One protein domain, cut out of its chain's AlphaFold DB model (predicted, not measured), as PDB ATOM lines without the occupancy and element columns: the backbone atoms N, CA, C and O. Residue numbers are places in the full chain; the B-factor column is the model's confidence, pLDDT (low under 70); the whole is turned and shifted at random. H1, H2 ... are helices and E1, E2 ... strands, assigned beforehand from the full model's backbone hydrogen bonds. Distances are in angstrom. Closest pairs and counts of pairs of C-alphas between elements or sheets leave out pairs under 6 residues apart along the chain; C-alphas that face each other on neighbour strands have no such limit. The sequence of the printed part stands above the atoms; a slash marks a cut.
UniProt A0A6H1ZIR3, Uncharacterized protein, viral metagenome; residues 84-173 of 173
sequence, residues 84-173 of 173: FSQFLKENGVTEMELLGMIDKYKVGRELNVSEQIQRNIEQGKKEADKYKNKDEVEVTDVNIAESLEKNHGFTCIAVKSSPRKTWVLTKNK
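This is residues 84 to 173 of the 173 residues of an uncharacterized protein of viral metagenome (UniProt A0A6H1ZIR3). Two separate lobes lie at the ends of an elongated model: a corner of two helices, H1 and H2, and a small three-stranded sheet with H4 packed over one face. The long helix H3 reaches from the thin connection into the second lobe and crosses H4. The 90 printed residues hold H1 H2 H3 E1 H4 E2 E3 in chain order; the antiparallel sheet has the order E1 - E3 - E2. The class is mixed, and the whole is loose, with a radius of gyration of the C-alphas of 17.7 A and spans of 54 by 29 by 17 A.

H1, residues 84 to 90, is close but not clearly touching H2, residues 95 to 106, about perpendicular at 83 degrees; the closest C-alphas, of Leu 88 and Glu 95, are 6.7 A apart. H3, residues 113 to 131, touches H4, residues 142 to 152, at a steep tilt of 57 degrees, the same way; their closest C-alphas, of Gly 124 and Ile 144, are 4.3 A apart. E1, residues 136 to 139, is antiparallel to E3, residues 165 to 171, with N 137 and O 169 within hydrogen-bond range at 2.9 A. E2, residues 154 to 161, forms a hairpin with E3, with N 160 and O 166 at 2.8 A. H4 is on the sheet in two layers, helix over one face, at a height over the sheet of 8.5 A, and runs along E3 at 6 degrees on the local plane. H3 only grazes the sheet with residues 128 to 131. E1, H4 and E2 form a split strand-helix-strand unit, two strands running the same way with E3 between them, and its crossover is right-handed. Every O i to N i+4 pair is within hydrogen-bond range in H1, H2 and H4, and 13 of 15 in H3.

H1 begins at C-alpha 84 (420.388, 451.687, 357.148). H2 is 16.2 A long and H3 27.6 A, ending at C-alpha 131 (393.612, 484.051, 364.918). E2, 19.9 A, bends by 57 degrees at residue 157; E3, 19.7 A, ends at C-alpha 171 (386.824, 487.906, 358.560).

The C-alphas of Phe 84 and Lys 173, the two farthest apart, are 55.6 A apart. Residues 99 to 116 stand free. The printed part has no cut and no long link. pLDDT is under 70 at residues 103 to 104, 106 to 111 and 173.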
ATOM      1  N   PHE A  84     421.741 451.339 356.701       81.50
ATOM      2  CA  PHE A  84     420.388 451.687 357.148       81.50
ATOM      3  C   PHE A  84     419.963 453.112 356.739       81.50
ATOM      4  O   PHE A  84     418.824 453.340 356.337       81.50
ATOM      5  N   SER A  85     420.896 454.065 356.729       84.56
ATOM      6  CA  SER A  85     420.658 455.440 356.267       84.56
ATOM      7  C   SER A  85     420.212 455.521 354.801       84.56
ATOM      8  O   SER A  85     419.371 456.352 354.449       84.56
ATOM      9  N   GLN A  86     420.722 454.638 353.941       84.19
ATOM     10  CA  GLN A  86     420.312 454.549 352.543       84.19
ATOM     11  C   GLN A  86     418.896 453.973 352.411       84.19
ATOM     12  O   GLN A  86     418.135 454.395 351.543       84.19
ATOM     13  N   PHE A  87     418.510 453.029 353.274       83.06
ATOM     14  CA  PHE A  87     417.126 452.547 353.370       83.06
ATOM     15  C   PHE A  87     416.144 453.663 353.720       83.06
ATOM     16  O   PHE A  87     415.150 453.846 353.017       83.06
ATOM     17  N   LEU A  88     416.456 454.451 354.746       85.50
ATOM     18  CA  LEU A  88     415.632 455.585 355.160       85.50
ATOM     19  C   LEU A  88     415.445 456.603 354.025       85.50
ATOM     20  O   LEU A  88     414.323 457.012 353.726       85.50
ATOM     21  N   LYS A  89     416.537 456.943 353.329       84.06
ATOM     22  CA  LYS A  89     416.518 457.908 352.225       84.06
ATOM     23  C   LYS A  89     415.689 457.436 351.028       84.06
ATOM     24  O   LYS A  89     414.903 458.219 350.505       84.06
ATOM     25  N   GLU A  90     415.844 456.183 350.599       80.81
ATOM     26  CA  GLU A  90     415.087 455.639 349.457       80.81
ATOM     27  C   GLU A  90     413.584 455.539 349.736       80.81
ATOM     28  O   GLU A  90     412.781 455.681 348.819       80.81
ATOM     29  N   ASN A  91     413.200 455.337 350.997       79.69
ATOM     30  CA  ASN A  91     411.795 455.247 351.394       79.69
ATOM     31  C   ASN A  91     411.220 456.593 351.869       79.69
ATOM     32  O   ASN A  91     410.059 456.643 352.261       79.69
ATOM     33  N   GLY A  92     412.005 457.677 351.836       82.69
ATOM     34  CA  GLY A  92     411.550 459.015 352.219       82.69
ATOM     35  C   GLY A  92     411.089 459.126 353.674       82.69
ATOM     36  O   GLY A  92     410.234 459.955 353.971       82.69
ATOM     37  N   VAL A  93     411.628 458.289 354.564       83.00
ATOM     38  CA  VAL A  93     411.263 458.249 355.986       83.00
ATOM     39  C   VAL A  93     412.461 458.581 356.857       83.00
ATOM     40  O   VAL A  93     413.597 458.211 356.561       83.00
ATOM     41  N   THR A  94     412.216 459.266 357.965       86.50
ATOM     42  CA  THR A  94     413.219 459.469 359.011       86.50
ATOM     43  C   THR A  94     413.301 458.253 359.934       86.50
ATOM     44  O   THR A  94     412.370 457.451 360.036       86.50
ATOM     45  N   GLU A  95     414.415 458.119 360.656       81.69
ATOM     46  CA  GLU A  95     414.596 457.045 361.641       81.69
ATOM     47  C   GLU A  95     413.509 457.070 362.727       81.69
ATOM     48  O   GLU A  95     412.940 456.035 363.064       81.69
ATOM     49  N   MET A  96     413.149 458.264 363.211       76.81
ATOM     50  CA  MET A  96     412.084 458.452 364.203       76.81
ATOM     51  C   MET A  96     410.709 458.024 363.683       76.81
ATOM     52  O   MET A  96     409.936 457.405 364.415       76.81
ATOM     53  N   GLU A  97     410.391 458.329 362.423       72.00
ATOM     54  CA  GLU A  97     409.139 457.890 361.803       72.00
ATOM     55  C   GLU A  97     409.099 456.373 361.656       72.00
ATOM     56  O   GLU A  97     408.090 455.758 361.999       72.00
ATOM     57  N   LEU A  98     410.204 455.761 361.219       80.88
ATOM     58  CA  LEU A  98     410.298 454.311 361.091       80.88
ATOM     59  C   LEU A  98     410.170 453.610 362.450       80.88
ATOM     60  O   LEU A  98     409.416 452.646 362.566       80.88
ATOM     61  N   LEU A  99     410.838 454.110 363.493       76.94
ATOM     62  CA  LEU A  99     410.686 453.600 364.860       76.94
ATOM     63  C   LEU A  99     409.240 453.734 365.345       76.94
ATOM     64  O   LEU A  99     408.679 452.776 365.873       76.94
ATOM     65  N   GLY A 100     408.594 454.872 365.081       72.94
ATOM     66  CA  GLY A 100     407.181 455.072 365.395       72.94
ATOM     67  C   GLY A 100     406.252 454.102 364.656       72.94
ATOM     68  O   GLY A 100     405.263 453.644 365.230       72.94
ATOM     69  N   MET A 101     406.554 453.758 363.401       73.25
ATOM     70  CA  MET A 101     405.816 452.741 362.642       73.25
ATOM     71  C   MET A 101     406.026 451.341 363.229       73.25
ATOM     72  O   MET A 101     405.054 450.609 363.417       73.25
ATOM     73  N   ILE A 102     407.270 450.987 363.562       77.62
ATOM     74  CA  ILE A 102     407.623 449.695 364.163       77.62
ATOM     75  C   ILE A 102     406.955 449.530 365.527       77.62
ATOM     76  O   ILE A 102     406.395 448.469 365.793       77.62
ATOM     77  N   ASP A 103     406.967 450.552 366.379       69.88
ATOM     78  CA  ASP A 103     406.332 450.490 367.696       69.88
ATOM     79  C   ASP A 103     404.814 450.349 367.582       69.88
ATOM     80  O   ASP A 103     404.224 449.496 368.243       69.88
ATOM     81  N   LYS A 104     404.171 451.102 366.680       63.97
ATOM     82  CA  LYS A 104     402.734 450.933 366.393       63.97
ATOM     83  C   LYS A 104     402.417 449.509 365.935       63.97
ATOM     84  O   LYS A 104     401.453 448.915 366.416       63.97
ATOM     85  N   TYR A 105     403.259 448.955 365.062       70.25
ATOM     86  CA  TYR A 105     403.120 447.595 364.553       70.25
ATOM     87  C   TYR A 105     403.312 446.533 365.649       70.25
ATOM     88  O   TYR A 105     402.471 445.654 365.815       70.25
ATOM     89  N   LYS A 106     404.380 446.638 366.452       69.56
ATOM     90  CA  LYS A 106     404.711 445.702 367.542       69.56
ATOM     91  C   LYS A 106     403.669 445.682 368.653       69.56
ATOM     92  O   LYS A 106     403.415 444.631 369.232       69.56
ATOM     93  N   VAL A 107     403.080 446.834 368.965       66.69
ATOM     94  CA  VAL A 107     402.052 446.946 370.009       66.69
ATOM     95  C   VAL A 107     400.704 446.385 369.524       66.69
ATOM     96  O   VAL A 107     399.806 446.168 370.337       66.69
ATOM     97  N   GLY A 108     400.545 446.115 368.220       55.91
ATOM     98  CA  GLY A 108     399.314 445.563 367.647       55.91
ATOM     99  C   GLY A 108     398.116 446.506 367.765       55.91
ATOM    100  O   GLY A 108     396.972 446.063 367.690       55.91
ATOM    101  N   ARG A 109     398.359 447.802 367.999       56.66
ATOM    102  CA  ARG A 109     397.303 448.815 367.992       56.66
ATOM    103  C   ARG A 109     397.022 449.176 366.549       56.66
ATOM    104  O   ARG A 109     397.887 449.715 365.862       56.66
ATOM    105  N   GLU A 110     395.801 448.899 366.116       60.47
ATOM    106  CA  GLU A 110     395.292 449.436 364.865       60.47
ATOM    107  C   GLU A 110     395.450 450.960 364.882       60.47
ATOM    108  O   GLU A 110     395.197 451.630 365.890       60.47
ATOM    109  N   LEU A 111     395.921 451.515 363.765       60.03
ATOM    110  CA  LEU A 111     395.841 452.949 363.540       60.03
ATOM    111  C   LEU A 111     394.356 453.289 363.477       60.03
ATOM    112  O   LEU A 111     393.715 453.080 362.450       60.03
ATOM    113  N   ASN A 112     393.803 453.790 364.581       73.06
ATOM    114  CA  ASN A 112     392.449 454.317 364.588       73.06
ATOM    115  C   ASN A 112     392.457 455.639 363.808       73.06
ATOM    116  O   ASN A 112     392.669 456.720 364.363       73.06
ATOM    117  N   VAL A 113     392.306 455.526 362.486       71.62
ATOM    118  CA  VAL A 113     392.304 456.649 361.541       71.62
ATOM    119  C   VAL A 113     391.273 457.692 361.970       71.62
ATOM    120  O   VAL A 113     391.557 458.886 361.920       71.62
ATOM    121  N   SER A 114     390.127 457.254 362.498       70.75
ATOM    122  CA  SER A 114     389.079 458.133 363.020       70.75
ATOM    123  C   SER A 114     389.554 458.959 364.216       70.75
ATOM    124  O   SER A 114     389.364 460.173 364.227       70.75
ATOM    125  N   GLU A 115     390.229 458.348 365.196       72.75
ATOM    126  CA  GLU A 115     390.824 459.095 366.318       72.75
ATOM    127  C   GLU A 115     391.889 460.087 365.844       72.75
ATOM    128  O   GLU A 115     391.989 461.193 366.370       72.75
ATOM    129  N   GLN A 116     392.700 459.708 364.854       72.88
ATOM    130  CA  GLN A 116     393.732 460.591 364.321       72.88
ATOM    131  C   GLN A 116     393.123 461.798 363.596       72.88
ATOM    132  O   GLN A 116     393.568 462.925 363.808       72.88
ATOM    133  N   ILE A 117     392.072 461.582 362.799       75.88
ATOM    134  CA  ILE A 117     391.301 462.655 362.163       75.88
ATOM    135  C   ILE A 117     390.698 463.571 363.232       75.88
ATOM    136  O   ILE A 117     390.858 464.787 363.148       75.88
ATOM    137  N   GLN A 118     390.075 463.012 364.273       79.94
ATOM    138  CA  GLN A 118     389.507 463.800 365.371       79.94
ATOM    139  C   GLN A 118     390.565 464.651 366.082       79.94
ATOM    140  O   GLN A 118     390.343 465.843 366.285       79.94
ATOM    141  N   ARG A 119     391.739 464.086 366.392       84.00
ATOM    142  CA  ARG A 119     392.850 464.841 367.000       84.00
ATOM    143  C   ARG A 119     393.328 465.982 366.107       84.00
ATOM    144  O   ARG A 119     393.553 467.078 366.613       84.00
ATOM    145  N   ASN A 120     393.441 465.754 364.800       85.62
ATOM    146  CA  ASN A 120     393.826 466.798 363.849       85.62
ATOM    147  C   ASN A 120     392.784 467.926 363.801       85.62
ATOM    148  O   ASN A 120     393.150 469.100 363.830       85.62
ATOM    149  N   ILE A 121     391.491 467.583 363.801       86.62
ATOM    150  CA  ILE A 121     390.391 468.557 363.850       86.62
ATOM    151  C   ILE A 121     390.437 469.363 365.155       86.62
ATOM    152  O   ILE A 121     390.336 470.587 365.131       86.62
ATOM    153  N   GLU A 122     390.602 468.706 366.306       90.75
ATOM    154  CA  GLU A 122     390.701 469.379 367.607       90.75
ATOM    155  C   GLU A 122     391.917 470.300 367.699       90.75
ATOM    156  O   GLU A 122     391.819 471.411 368.224       90.75
ATOM    157  N   GLN A 123     393.062 469.859 367.182       91.25
ATOM    158  CA  GLN A 123     394.262 470.681 367.125       91.25
ATOM    159  C   GLN A 123     394.058 471.886 366.198       91.25
ATOM    160  O   GLN A 123     394.376 473.006 366.593       91.25
ATOM    161  N   GLY A 124     393.455 471.681 365.022       93.06
ATOM    162  CA  GLY A 124     393.084 472.755 364.100       93.06
ATOM    163  C   GLY A 124     392.176 473.801 364.750       93.06
ATOM    164  O   GLY A 124     392.419 474.997 364.598       93.06
ATOM    165  N   LYS A 125     391.200 473.366 365.562       93.00
ATOM    166  CA  LYS A 125     390.339 474.258 366.357       93.00
ATOM    167  C   LYS A 125     391.129 475.099 367.357       93.00
ATOM    168  O   LYS A 125     391.007 476.321 367.359       93.00
ATOM    169  N   LYS A 126     391.976 474.460 368.170       94.00
ATOM    170  CA  LYS A 126     392.802 475.154 369.174       94.00
ATOM    171  C   LYS A 126     393.761 476.163 368.543       94.00
ATOM    172  O   LYS A 126     394.011 477.222 369.111       94.00
ATOM    173  N   GLU A 127     394.326 475.834 367.387       95.62
ATOM    174  CA  GLU A 127     395.210 476.746 366.662       95.62
ATOM    175  C   GLU A 127     394.430 477.902 366.017       95.62
ATOM    176  O   GLU A 127     394.897 479.039 366.068       95.62
ATOM    177  N   ALA A 128     393.226 477.658 365.488       95.25
ATOM    178  CA  ALA A 128     392.359 478.694 364.918       95.25
ATOM    179  C   ALA A 128     391.981 479.787 365.935       95.25
ATOM    180  O   ALA A 128     391.971 480.970 365.585       95.25
ATOM    181  N   ASP A 129     391.783 479.430 367.208       94.81
ATOM    182  CA  ASP A 129     391.492 480.387 368.287       94.81
ATOM    183  C   ASP A 129     392.546 481.501 368.421       94.81
ATOM    184  O   ASP A 129     392.227 482.619 368.838       94.81
ATOM    185  N   LYS A 130     393.799 481.235 368.029       96.06
ATOM    186  CA  LYS A 130     394.889 482.229 368.051       96.06
ATOM    187  C   LYS A 130     394.692 483.349 367.027       96.06
ATOM    188  O   LYS A 130     395.315 484.405 367.142       96.06
ATOM    189  N   TYR A 131     393.835 483.135 366.034       95.25
ATOM    190  CA  TYR A 131     393.612 484.051 364.918       95.25
ATOM    191  C   TYR A 131     392.242 484.742 364.957       95.25
ATOM    192  O   TYR A 131     392.007 485.644 364.161       95.25
ATOM    193  N   LYS A 132     391.365 484.408 365.915       93.00
ATOM    194  CA  LYS A 132     389.975 484.908 365.992       93.00
ATOM    195  C   LYS A 132     389.814 486.437 366.002       93.00
ATOM    196  O   LYS A 132     388.749 486.947 365.652       93.00
ATOM    197  N   ASN A 133     390.850 487.162 366.424       94.25
ATOM    198  CA  ASN A 133     390.861 488.624 366.532       94.25
ATOM    199  C   ASN A 133     391.531 489.323 365.337       94.25
ATOM    200  O   ASN A 133     391.688 490.538 365.372       94.25
ATOM    201  N   LYS A 134     391.981 488.578 364.325       95.06
ATOM    202  CA  LYS A 134     392.575 489.150 363.114       95.06
ATOM    203  C   LYS A 134     391.506 489.338 362.044       95.06
ATOM    204  O   LYS A 134     390.566 488.553 361.974       95.06
ATOM    205  N   ASP A 135     391.688 490.350 361.207       94.81
ATOM    206  CA  ASP A 135     390.808 490.586 360.059       94.81
ATOM    207  C   ASP A 135     391.221 489.736 358.852       94.81
ATOM    208  O   ASP A 135     390.365 489.268 358.110       94.81
ATOM    209  N   GLU A 136     392.520 489.472 358.693       96.00
ATOM    210  CA  GLU A 136     393.079 488.642 357.624       96.00
ATOM    211  C   GLU A 136     394.104 487.654 358.177       96.00
ATOM    212  O   GLU A 136     394.888 487.966 359.084       96.00
ATOM    213  N   VAL A 137     394.082 486.432 357.647       96.62
ATOM    214  CA  VAL A 137     394.928 485.332 358.105       96.62
ATOM    215  C   VAL A 137     395.378 484.491 356.920       96.62
ATOM    216  O   VAL A 137     394.574 484.106 356.076       96.62
ATOM    217  N   GLU A 138     396.661 484.140 356.905       96.00
ATOM    218  CA  GLU A 138     397.201 483.108 356.026       96.00
ATOM    219  C   GLU A 138     397.599 481.886 356.856       96.00
ATOM    220  O   GLU A 138     398.356 482.002 357.822       96.00
ATOM    221  N   VAL A 139     397.085 480.711 356.495       96.06
ATOM    222  CA  VAL A 139     397.412 479.441 357.162       96.06
ATOM    223  C   VAL A 139     397.798 478.382 356.144       96.06
ATOM    224  O   VAL A 139     397.346 478.422 355.006       96.06
ATOM    225  N   THR A 140     398.617 477.413 356.547       95.12
ATOM    226  CA  THR A 140     399.040 476.280 355.698       95.12
ATOM    227  C   THR A 140     398.408 474.949 356.102       95.12
ATOM    228  O   THR A 140     398.736 473.920 355.521       95.12
ATOM    229  N   ASP A 141     397.559 474.937 357.127       93.94
ATOM    230  CA  ASP A 141     396.845 473.741 357.575       93.94
ATOM    231  C   ASP A 141     395.359 473.900 357.258       93.94
ATOM    232  O   ASP A 141     394.722 474.876 357.667       93.94
ATOM    233  N   VAL A 142     394.814 472.923 356.534       95.69
ATOM    234  CA  VAL A 142     393.409 472.897 356.125       95.69
ATOM    235  C   VAL A 142     392.463 472.848 357.326       95.69
ATOM    236  O   VAL A 142     391.432 473.508 357.305       95.69
ATOM    237  N   ASN A 143     392.828 472.159 358.413       95.12
ATOM    238  CA  ASN A 143     391.970 472.046 359.596       95.12
ATOM    239  C   ASN A 143     391.854 473.387 360.332       95.12
ATOM    240  O   ASN A 143     390.811 473.693 360.910       95.12
ATOM    241  N   ILE A 144     392.916 474.203 360.297       96.56
ATOM    242  CA  ILE A 144     392.883 475.564 360.844       96.56
ATOM    243  C   ILE A 144     391.988 476.440 359.965       96.56
ATOM    244  O   ILE A 144     391.116 477.126 360.496       96.56
ATOM    245  N   ALA A 145     392.165 476.386 358.639       96.25
ATOM    246  CA  ALA A 145     391.349 477.145 357.688       96.25
ATOM    247  C   ALA A 145     389.853 476.817 357.831       96.25
ATOM    248  O   ALA A 145     389.039 477.720 358.010       96.25
ATOM    249  N   GLU A 146     389.499 475.529 357.852       95.62
ATOM    250  CA  GLU A 146     388.117 475.081 358.045       95.62
ATOM    251  C   GLU A 146     387.543 475.513 359.396       95.62
ATOM    252  O   GLU A 146     386.370 475.872 359.490       95.62
ATOM    253  N   SER A 147     388.345 475.473 360.466       95.94
ATOM    254  CA  SER A 147     387.884 475.916 361.781       95.94
ATOM    255  C   SER A 147     387.652 477.428 361.824       95.94
ATOM    256  O   SER A 147     386.698 477.875 362.459       95.94
ATOM    257  N   LEU A 148     388.489 478.221 361.150       95.38
ATOM    258  CA  LEU A 148     388.293 479.668 361.031       95.38
ATOM    259  C   LEU A 148     386.997 480.003 360.290       95.38
ATOM    260  O   LEU A 148     386.248 480.873 360.737       95.38
ATOM    261  N   GLU A 149     386.709 479.278 359.213       95.94
ATOM    262  CA  GLU A 149     385.477 479.439 358.444       95.94
ATOM    263  C   GLU A 149     384.237 479.051 359.262       95.94
ATOM    264  O   GLU A 149     383.328 479.860 359.450       95.94
ATOM    265  N   LYS A 150     384.232 477.843 359.840       94.62
ATOM    266  CA  LYS A 150     383.066 477.289 360.549       94.62
ATOM    267  C   LYS A 150     382.792 477.960 361.899       94.62
ATOM    268  O   LYS A 150     381.631 478.114 362.266       94.62
ATOM    269  N   ASN A 151     383.832 478.329 362.654       94.56
ATOM    270  CA  ASN A 151     383.687 478.751 364.059       94.56
ATOM    271  C   ASN A 151     383.942 480.245 364.300       94.56
ATOM    272  O   ASN A 151     383.514 480.769 365.328       94.56
ATOM    273  N   HIS A 152     384.651 480.938 363.401       92.88
ATOM    274  CA  HIS A 152     385.089 482.320 363.632       92.88
ATOM    275  C   HIS A 152     384.652 483.314 362.545       92.88
ATOM    276  O   HIS A 152     385.048 484.480 362.606       92.88
ATOM    277  N   GLY A 153     383.814 482.885 361.593       93.75
ATOM    278  CA  GLY A 153     383.199 483.763 360.591       93.75
ATOM    279  C   GLY A 153     384.172 484.269 359.526       93.75
ATOM    280  O   GLY A 153     383.984 485.358 358.985       93.75
ATOM    281  N   PHE A 154     385.234 483.513 359.253       96.81
ATOM    282  CA  PHE A 154     386.142 483.809 358.151       96.81
ATOM    283  C   PHE A 154     385.606 483.251 356.830       96.81
ATOM    284  O   PHE A 154     384.901 482.250 356.813       96.81
ATOM    285  N   THR A 155     386.000 483.861 355.719       96.25
ATOM    286  CA  THR A 155     385.762 483.348 354.367       96.25
ATOM    287  C   THR A 155     387.100 483.159 353.673       96.25
ATOM    288  O   THR A 155     387.950 484.051 353.700       96.25
ATOM    289  N   CYS A 156     387.300 482.002 353.045       95.38
ATOM    290  CA  CYS A 156     388.477 481.755 352.219       95.38
ATOM    291  C   CYS A 156     388.367 482.553 350.911       95.38
ATOM    292  O   CYS A 156     387.479 482.301 350.100       95.38
ATOM    293  N   ILE A 157     389.272 483.511 350.705       96.81
ATOM    294  CA  ILE A 157     389.285 484.366 349.508       96.81
ATOM    295  C   ILE A 157     390.223 483.836 348.423       96.81
ATOM    296  O   ILE A 157     389.996 484.069 347.237       96.81
ATOM    297  N   ALA A 158     391.285 483.124 348.810       94.56
ATOM    298  CA  ALA A 158     392.268 482.597 347.875       94.56
ATOM    299  C   ALA A 158     393.031 481.402 348.455       94.56
ATOM    300  O   ALA A 158     393.267 481.308 349.659       94.56
ATOM    301  N   VAL A 159     393.501 480.525 347.564       95.19
ATOM    302  CA  VAL A 159     394.423 479.435 347.903       95.19
ATOM    303  C   VAL A 159     395.679 479.566 347.046       95.19
ATOM    304  O   VAL A 159     395.638 479.402 345.828       95.19
ATOM    305  N   LYS A 160     396.816 479.861 347.680       93.94
ATOM    306  CA  LYS A 160     398.128 479.962 347.026       93.94
ATOM    307  C   LYS A 160     398.800 478.591 347.027       93.94
ATOM    308  O   LYS A 160     398.814 477.921 348.053       93.94
ATOM    309  N   SER A 161     399.386 478.180 345.905       87.62
ATOM    310  CA  SER A 161     400.121 476.909 345.780       87.62
ATOM    311  C   SER A 161     401.593 477.153 345.426       87.62
ATOM    312  O   SER A 161     402.006 476.822 344.325       87.62
ATOM    313  N   SER A 162     402.385 477.776 346.314       82.00
ATOM    314  CA  SER A 162     403.865 477.763 346.240       82.00
ATOM    315  C   SER A 162     404.489 478.455 347.465       82.00
ATOM    316  O   SER A 162     404.100 479.589 347.745       82.00
ATOM    317  N   PRO A 163     405.441 477.842 348.204       78.31
ATOM    318  CA  PRO A 163     405.971 476.472 348.087       78.31
ATOM    319  C   PRO A 163     405.076 475.402 348.747       78.31
ATOM    320  O   PRO A 163     405.334 474.208 348.619       78.31
ATOM    321  N   ARG A 164     404.027 475.812 349.469       88.12
ATOM    322  CA  ARG A 164     403.001 474.946 350.073       88.12
ATOM    323  C   ARG A 164     401.623 475.565 349.860       88.12
ATOM    324  O   ARG A 164     401.521 476.775 349.645       88.12
ATOM    325  N   LYS A 165     400.571 474.741 349.922       92.88
ATOM    326  CA  LYS A 165     399.194 475.244 349.899       92.88
ATOM    327  C   LYS A 165     398.979 476.158 351.103       92.88
ATOM    328  O   LYS A 165     399.245 475.758 352.232       92.88
ATOM    329  N   THR A 166     398.554 477.383 350.831       94.94
ATOM    330  CA  THR A 166     398.284 478.411 351.834       94.94
ATOM    331  C   THR A 166     396.894 478.966 351.574       94.94
ATOM    332  O   THR A 166     396.605 479.412 350.463       94.94
ATOM    333  N   TRP A 167     396.040 478.915 352.583       96.00
ATOM    334  CA  TRP A 167     394.688 479.448 352.569       96.00
ATOM    335  C   TRP A 167     394.739 480.873 353.098       96.00
ATOM    336  O   TRP A 167     395.256 481.105 354.191       96.00
ATOM    337  N   VAL A 168     394.230 481.814 352.311       96.06
ATOM    338  CA  VAL A 168     394.095 483.222 352.686       96.06
ATOM    339  C   VAL A 168     392.634 483.448 353.045       96.06
ATOM    340  O   VAL A 168     391.752 483.248 352.206       96.06
ATOM    341  N   LEU A 169     392.380 483.822 354.294       97.12
ATOM    342  CA  LEU A 169     391.041 484.012 354.829       97.12
ATOM    343  C   LEU A 169     390.859 485.433 355.359       97.12
ATOM    344  O   LEU A 169     391.761 485.982 355.992       97.12
ATOM    345  N   THR A 170     389.662 485.979 355.168       96.94
ATOM    346  CA  THR A 170     389.264 487.296 355.678       96.94
ATOM    347  C   THR A 170     388.023 487.158 356.547       96.94
ATOM    348  O   THR A 170     387.126 486.377 356.235       96.94
ATOM    349  N   LYS A 171     387.966 487.899 357.650       94.25
ATOM    350  CA  LYS A 171     386.824 487.906 358.560       94.25
ATOM    351  C   LYS A 171     385.666 488.681 357.940       94.25
ATOM    352  O   LYS A 171     385.834 489.834 357.538       94.25
ATOM    353  N   ASN A 172     384.493 488.058 357.870       84.44
ATOM    354  CA  ASN A 172     383.292 488.754 357.428       84.44
ATOM    355  C   ASN A 172     382.948 489.828 358.470       84.44
ATOM    356  O   ASN A 172     382.881 489.529 359.665       84.44
ATOM    357  N   LYS A 173     382.804 491.075 358.014       66.94
ATOM    358  CA  LYS A 173     382.361 492.198 358.848       66.94
ATOM    359  C   LYS A 173     380.872 492.113 359.147       66.94
ATOM    360  O   LYS A 173     380.124 491.686 358.240       66.94
TER     361      LYS A 173